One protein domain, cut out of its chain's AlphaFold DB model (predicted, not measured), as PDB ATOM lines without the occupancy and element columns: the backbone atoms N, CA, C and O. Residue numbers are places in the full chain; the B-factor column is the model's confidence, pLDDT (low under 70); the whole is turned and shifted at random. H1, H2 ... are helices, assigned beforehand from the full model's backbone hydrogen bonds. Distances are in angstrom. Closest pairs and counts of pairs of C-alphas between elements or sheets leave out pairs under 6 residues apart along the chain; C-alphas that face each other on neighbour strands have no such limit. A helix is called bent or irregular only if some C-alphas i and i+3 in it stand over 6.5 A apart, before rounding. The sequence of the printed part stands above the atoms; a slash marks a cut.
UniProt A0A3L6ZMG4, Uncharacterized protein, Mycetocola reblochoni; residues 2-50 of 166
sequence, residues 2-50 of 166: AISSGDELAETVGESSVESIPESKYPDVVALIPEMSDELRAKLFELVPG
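This is residues 2 to 50 of the 166 residues of an uncharacterized protein of Mycetocola reblochoni (UniProt A0A3L6ZMG4). Three short helices stand at the corners of a triangle, with H1 crossing the direction of the other two, while H2 and H3 run nearly opposite ways to each other with a gap between them. The helices come near each other at few points, and the stretches between them, residues 13 to 22 and residues 32 to 37, run round the sides of a small rounded body. The printed part has 49 residues, with three named helices in the order H1, H2, H3 and no named strand; the class is all helix. The whole is compact, with a radius of gyration of the C-alphas of 9.3 A and spans of 23 by 18 by 17 A.

From Ala 2 the printed part runs into H1, residues 6 to 12. H1 touches no helix. A short link of 10 residues joins it to H2, residues 23 to 31. H1 and H2 are close but not clearly touching, with their closest C-alphas, those of Leu 9 and Val 29, 7.6 A apart. Their lines are about perpendicular, at 86 degrees. A short link of 6 residues then joins H2 to H3, residues 38 to 47. H2 and H3 are apart. H1 and H3 are close but not clearly touching, and their closest C-alphas, those of Gly 6 and Leu 40, are 7.2 A apart. Their lines are about perpendicular, at 89 degrees. In H1 every O i to N i+4 pair is within hydrogen-bond range, against 3 of 5 in H2 and 4 of 6 in H3.

H1 begins at C-alpha 6, at (28.163, -15.297, 6.994), and measures 9.8 A from first to last C-alpha. H2 begins at C-alpha 23, at (40.300, -18.645, -3.056), and measures 13.7 A. It is irregular: C-alphas 24 and 27 are 7.2 A apart. H3, the longest helix with 10 residues, measures 14.1 A and ends at C-alpha 47, at (33.801, -19.626, 8.537). It is irregular too, with C-alphas 42 and 45 lying 7.8 A apart.

The two C-alphas farthest apart, those of Ser 24 and Asp 38, are 24.2 A apart. The first and last printed C-alphas, those of Ala 2 and Gly 50, are 23.4 A apart. The printed part has no cut, and both links between the helices are short. The mean pLDDT of the printed part is 77.7. Confidence is low, under 70, at 11 residues: 27, 29 to 31, 33 to 34, 41 to 42, 44 to 45 and 50.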
ATOM      1  N   ALA A   2      26.584  -2.576   8.490       76.75
ATOM      2  CA  ALA A   2      27.712  -3.477   8.718       76.75
ATOM      3  C   ALA A   2      27.321  -4.907   8.325       76.75
ATOM      4  O   ALA A   2      26.212  -5.324   8.655       76.75
ATOM      5  N   ILE A   3      28.214  -5.638   7.655       84.12
ATOM      6  CA  ILE A   3      28.022  -7.055   7.323       84.12
ATOM      7  C   ILE A   3      28.082  -7.844   8.632       84.12
ATOM      8  O   ILE A   3      29.087  -7.827   9.350       84.12
ATOM      9  N   SER A   4      26.981  -8.491   8.991       87.94
ATOM     10  CA  SER A   4      26.767  -9.032  10.334       87.94
ATOM     11  C   SER A   4      26.727 -10.557  10.385       87.94
ATOM     12  O   SER A   4      26.923 -11.138  11.452       87.94
ATOM     13  N   SER A   5      26.543 -11.217   9.240       89.06
ATOM     14  CA  SER A   5      26.457 -12.674   9.148       89.06
ATOM     15  C   SER A   5      27.310 -13.252   8.020       89.06
ATOM     16  O   SER A   5      27.755 -12.543   7.117       89.06
ATOM     17  N   GLY A   6      27.533 -14.567   8.085       84.81
ATOM     18  CA  GLY A   6      28.163 -15.297   6.994       84.81
ATOM     19  C   GLY A   6      27.333 -15.214   5.711       84.81
ATOM     20  O   GLY A   6      27.861 -14.854   4.670       84.81
ATOM     21  N   ASP A   7      26.027 -15.448   5.785       90.69
ATOM     22  CA  ASP A   7      25.160 -15.432   4.599       90.69
ATOM     23  C   ASP A   7      25.194 -14.077   3.872       90.69
ATOM     24  O   ASP A   7      25.333 -14.037   2.652       90.69
ATOM     25  N   GLU A   8      25.194 -12.966   4.621       89.94
ATOM     26  CA  GLU A   8      25.377 -11.619   4.057       89.94
ATOM     27  C   GLU A   8      26.753 -11.448   3.393       89.94
ATOM     28  O   GLU A   8      26.864 -10.815   2.342       89.94
ATOM     29  N   LEU A   9      27.815 -12.013   3.980       87.00
ATOM     30  CA  LEU A   9      29.152 -12.002   3.387       87.00
ATOM     31  C   LEU A   9      29.187 -12.787   2.071       87.00
ATOM     32  O   LEU A   9      29.712 -12.271   1.085       87.00
ATOM     33  N   ALA A  10      28.625 -14.000   2.045       90.25
ATOM     34  CA  ALA A  10      28.553 -14.834   0.846       90.25
ATOM     35  C   ALA A  10      27.771 -14.138  -0.269       90.25
ATOM     36  O   ALA A  10      28.268 -14.040  -1.388       90.25
ATOM     37  N   GLU A  11      26.605 -13.570   0.049       92.31
ATOM     38  CA  GLU A  11      25.800 -12.809  -0.907       92.31
ATOM     39  C   GLU A  11      26.578 -11.609  -1.464       92.31
ATOM     40  O   GLU A  11      26.603 -11.395  -2.678       92.31
ATOM     41  N   THR A  12      27.289 -10.877  -0.601       88.25
ATOM     42  CA  THR A  12      28.081  -9.703  -0.997       88.25
ATOM     43  C   THR A  12      29.204 -10.068  -1.972       88.25
ATOM     44  O   THR A  12      29.467  -9.320  -2.913       88.25
ATOM     45  N   VAL A  13      29.843 -11.227  -1.795       87.19
ATOM     46  CA  VAL A  13      30.870 -11.723  -2.728       87.19
ATOM     47  C   VAL A  13      30.285 -12.565  -3.869       87.19
ATOM     48  O   VAL A  13      31.032 -13.085  -4.695       87.19
ATOM     49  N   GLY A  14      28.958 -12.689  -3.967       89.81
ATOM     50  CA  GLY A  14      28.260 -13.407  -5.036       89.81
ATOM     51  C   GLY A  14      28.431 -14.926  -4.975       89.81
ATOM     52  O   GLY A  14      28.657 -15.552  -6.010       89.81
ATOM     53  N   GLU A  15      28.391 -15.498  -3.778       91.69
ATOM     54  CA  GLU A  15      28.462 -16.934  -3.499       91.69
ATOM     55  C   GLU A  15      27.211 -17.420  -2.760       91.69
ATOM     56  O   GLU A  15      26.496 -16.648  -2.125       91.69
ATOM     57  N   SER A  16      26.931 -18.721  -2.857       87.31
ATOM     58  CA  SER A  16      25.743 -19.334  -2.243       87.31
ATOM     59  C   SER A  16      25.913 -19.663  -0.759       87.31
ATOM     60  O   SER A  16      24.917 -19.821  -0.056       87.31
ATOM     61  N   SER A  17      27.152 -19.800  -0.288       88.25
ATOM     62  CA  SER A  17      27.504 -20.062   1.106       88.25
ATOM     63  C   SER A  17      28.905 -19.532   1.400       88.25
ATOM     64  O   SER A  17      29.754 -19.437   0.514       88.25
ATOM     65  N   VAL A  18      29.177 -19.226   2.665       85.75
ATOM     66  CA  VAL A  18      30.511 -18.801   3.107       85.75
ATOM     67  C   VAL A  18      31.548 -19.912   2.991       85.75
ATOM     68  O   VAL A  18      32.701 -19.656   2.653       85.75
ATOM     69  N   GLU A  19      31.129 -21.156   3.194       85.31
ATOM     70  CA  GLU A  19      32.001 -22.326   3.073       85.31
ATOM     71  C   GLU A  19      32.388 -22.612   1.614       85.31
ATOM     72  O   GLU A  19      33.378 -23.298   1.363       85.31
ATOM     73  N   SER A  20      31.614 -22.098   0.649       86.94
ATOM     74  CA  SER A  20      31.853 -22.290  -0.784       86.94
ATOM     75  C   SER A  20      32.644 -21.157  -1.432       86.94
ATOM     76  O   SER A  20      32.824 -21.187  -2.647       86.94
ATOM     77  N   ILE A  21      33.106 -20.165  -0.661       83.69
ATOM     78  CA  ILE A  21      33.874 -19.045  -1.207       83.69
ATOM     79  C   ILE A  21      35.197 -19.577  -1.779       83.69
ATOM     80  O   ILE A  21      36.007 -20.126  -1.029       83.69
ATOM     81  N   PRO A  22      35.453 -19.420  -3.091       85.06
ATOM     82  CA  PRO A  22      36.705 -19.851  -3.693       85.06
ATOM     83  C   PRO A  22      37.851 -18.904  -3.321       85.06
ATOM     84  O   PRO A  22      37.648 -17.709  -3.104       85.06
ATOM     85  N   GLU A  23      39.082 -19.416  -3.354       72.62
ATOM     86  CA  GLU A  23      40.300 -18.645  -3.056       72.62
ATOM     87  C   GLU A  23      40.430 -17.367  -3.901       72.62
ATOM     88  O   GLU A  23      40.900 -16.338  -3.420       72.62
ATOM     89  N   SER A  24      39.930 -17.385  -5.141       72.94
ATOM     90  CA  SER A  24      39.912 -16.216  -6.028       72.94
ATOM     91  C   SER A  24      39.119 -15.024  -5.481       72.94
ATOM     92  O   SER A  24      39.370 -13.903  -5.916       72.94
ATOM     93  N   LYS A  25      38.198 -15.245  -4.533       76.19
ATOM     94  CA  LYS A  25      37.377 -14.212  -3.881       76.19
ATOM     95  C   LYS A  25      37.876 -13.827  -2.486       76.19
ATOM     96  O   LYS A  25      37.307 -12.945  -1.845       76.19
ATOM     97  N   TYR A  26      38.961 -14.432  -1.998       70.88
ATOM     98  CA  TYR A  26      39.555 -14.062  -0.708       70.88
ATOM     99  C   TYR A  26      40.021 -12.600  -0.632       70.88
ATOM    100  O   TYR A  26      39.805 -11.992   0.419       70.88
ATOM    101  N   PRO A  27      40.580 -11.977  -1.693       57.94
ATOM    102  CA  PRO A  27      40.867 -10.543  -1.682       57.94
ATOM    103  C   PRO A  27      39.630  -9.683  -1.392       57.94
ATOM    104  O   PRO A  27      39.713  -8.742  -0.603       57.94
ATOM    105  N   ASP A  28      38.484 -10.042  -1.974       71.50
ATOM    106  CA  ASP A  28      37.224  -9.314  -1.803       71.50
ATOM    107  C   ASP A  28      36.689  -9.476  -0.376       71.50
ATOM    108  O   ASP A  28      36.290  -8.502   0.261       71.50
ATOM    109  N   VAL A  29      36.785 -10.685   0.189       65.69
ATOM    110  CA  VAL A  29      36.450 -10.942   1.600       65.69
ATOM    111  C   VAL A  29      37.326 -10.109   2.545       65.69
ATOM    112  O   VAL A  29      36.815  -9.518   3.497       65.69
ATOM    113  N   VAL A  30      38.636 -10.023   2.286       64.31
ATOM    114  CA  VAL A  30      39.573  -9.224   3.097       64.31
ATOM    115  C   VAL A  30      39.274  -7.724   2.987       64.31
ATOM    116  O   VAL A  30      39.344  -7.012   3.991       64.31
ATOM    117  N   ALA A  31      38.896  -7.240   1.801       60.44
ATOM    118  CA  ALA A  31      38.540  -5.838   1.578       60.44
ATOM    119  C   ALA A  31      37.282  -5.406   2.351       60.44
ATOM    120  O   ALA A  31      37.176  -4.241   2.731       60.44
ATOM    121  N   LEU A  32      36.371  -6.343   2.632       72.94
ATOM    122  CA  LEU A  32      35.123  -6.103   3.361       72.94
ATOM    123  C   LEU A  32      35.278  -6.132   4.893       72.94
ATOM    124  O   LEU A  32      34.365  -5.716   5.602       72.94
ATOM    125  N   ILE A  33      36.432  -6.549   5.435       66.19
ATOM    126  CA  ILE A  33      36.700  -6.603   6.890       66.19
ATOM    127  C   ILE A  33      36.374  -5.293   7.639       66.19
ATOM    128  O   ILE A  33      35.813  -5.373   8.740       66.19
ATOM    129  N   PRO A  34      36.680  -4.085   7.116       64.06
ATOM    130  CA  PRO A  34      36.316  -2.828   7.774       64.06
ATOM    131  C   PRO A  34      34.804  -2.637   7.931       64.06
ATOM    132  O   PRO A  34      34.367  -1.993   8.883       64.06
ATOM    133  N   GLU A  35      34.020  -3.217   7.024       76.31
ATOM    134  CA  GLU A  35      32.560  -3.112   6.969       76.31
ATOM    135  C   GLU A  35      31.854  -4.235   7.745       76.31
ATOM    136  O   GLU A  35      30.640  -4.190   7.922       76.31
ATOM    137  N   MET A  36      32.595  -5.227   8.250       77.69
ATOM    138  CA  MET A  36      32.053  -6.318   9.062       77.69
ATOM    139  C   MET A  36      31.813  -5.905  10.522       77.69
ATOM    140  O   MET A  36      32.537  -5.088  11.096       77.69
ATOM    141  N   SER A  37      30.824  -6.540  11.148       80.88
ATOM    142  CA  SER A  37      30.640  -6.538  12.603       80.88
ATOM    143  C   SER A  37      31.830  -7.180  13.326       80.88
ATOM    144  O   SER A  37      32.530  -8.033  12.774       80.88
ATOM    145  N   ASP A  38      32.047  -6.798  14.586       70.38
ATOM    146  CA  ASP A  38      33.094  -7.394  15.422       70.38
ATOM    147  C   ASP A  38      32.879  -8.899  15.626       70.38
ATOM    148  O   ASP A  38      33.845  -9.666  15.600       70.38
ATOM    149  N   GLU A  39      31.623  -9.344  15.750       76.12
ATOM    150  CA  GLU A  39      31.293 -10.763  15.881       76.12
ATOM    151  C   GLU A  39      31.615 -11.569  14.618       76.12
ATOM    152  O   GLU A  39      32.122 -12.690  14.721       76.12
ATOM    153  N   LEU A  40      31.343 -11.020  13.429       76.62
ATOM    154  CA  LEU A  40      31.672 -11.685  12.168       76.62
ATOM    155  C   LEU A  40      33.185 -11.713  11.941       76.62
ATOM    156  O   LEU A  40      33.728 -12.765  11.605       76.62
ATOM    157  N   ARG A  41      33.884 -10.599  12.211       64.56
ATOM    158  CA  ARG A  41      35.355 -10.540  12.158       64.56
ATOM    159  C   ARG A  41      35.985 -11.625  13.023       64.56
ATOM    160  O   ARG A  41      36.912 -12.295  12.577       64.56
ATOM    161  N   ALA A  42      35.460 -11.832  14.231       64.50
ATOM    162  CA  ALA A  42      35.959 -12.837  15.167       64.50
ATOM    163  C   ALA A  42      35.907 -14.272  14.633       64.50
ATOM    164  O   ALA A  42      36.787 -15.071  14.946       64.50
ATOM    165  N   LYS A  43      34.892 -14.588  13.827       74.38
ATOM    166  CA  LYS A  43      34.644 -15.939  13.307       74.38
ATOM    167  C   LYS A  43      35.092 -16.120  11.860       74.38
ATOM    168  O   LYS A  43      35.007 -17.222  11.333       74.38
ATOM    169  N   LEU A  44      35.584 -15.068  11.209       69.44
ATOM    170  CA  LEU A  44      35.835 -15.039   9.769       69.44
ATOM    171  C   LEU A  44      36.741 -16.184   9.287       69.44
ATOM    172  O   LEU A  44      36.427 -16.844   8.301       69.44
ATOM    173  N   PHE A  45      37.834 -16.460  10.004       64.75
ATOM    174  CA  PHE A  45      38.762 -17.543   9.652       64.75
ATOM    175  C   PHE A  45      38.242 -18.945   9.984       64.75
ATOM    176  O   PHE A  45      38.765 -19.921   9.453       64.75
ATOM    177  N   GLU A  46      37.244 -19.057  10.864       74.94
ATOM    178  CA  GLU A  46      36.546 -20.322  11.120       74.94
ATOM    179  C   GLU A  46      35.510 -20.597  10.028       74.94
ATOM    180  O   GLU A  46      35.320 -21.745   9.636       74.94
ATOM    181  N   LEU A  47      34.863 -19.539   9.531       78.81
ATOM    182  CA  LEU A  47      33.801 -19.626   8.537       78.81
ATOM    183  C   LEU A  47      34.335 -19.811   7.111       78.81
ATOM    184  O   LEU A  47      33.738 -20.569   6.357       78.81
ATOM    185  N   VAL A  48      35.442 -19.155   6.740       72.00
ATOM    186  CA  VAL A  48      36.045 -19.250   5.395       72.00
ATOM    187  C   VAL A  48      37.306 -20.125   5.449       72.00
ATOM    188  O   VAL A  48      38.377 -19.644   5.852       72.00
ATOM    189  N   PRO A  49      37.239 -21.405   5.036       75.31
ATOM    190  CA  PRO A  49      38.379 -22.310   5.117       75.31
ATOM    191  C   PRO A  49      39.552 -21.826   4.256       75.31
ATOM    192  O   PRO A  49      39.399 -21.516   3.083       75.31
ATOM    193  N   GLY A  50      40.762 -21.774   4.811       65.06
ATOM    194  CA  GLY A  50      41.968 -21.397   4.056       65.06
ATOM    195  C   GLY A  50      42.212 -19.889   3.906       65.06
ATOM    196  O   GLY A  50      43.331 -19.501   3.573       65.06
TER     197      GLY A  50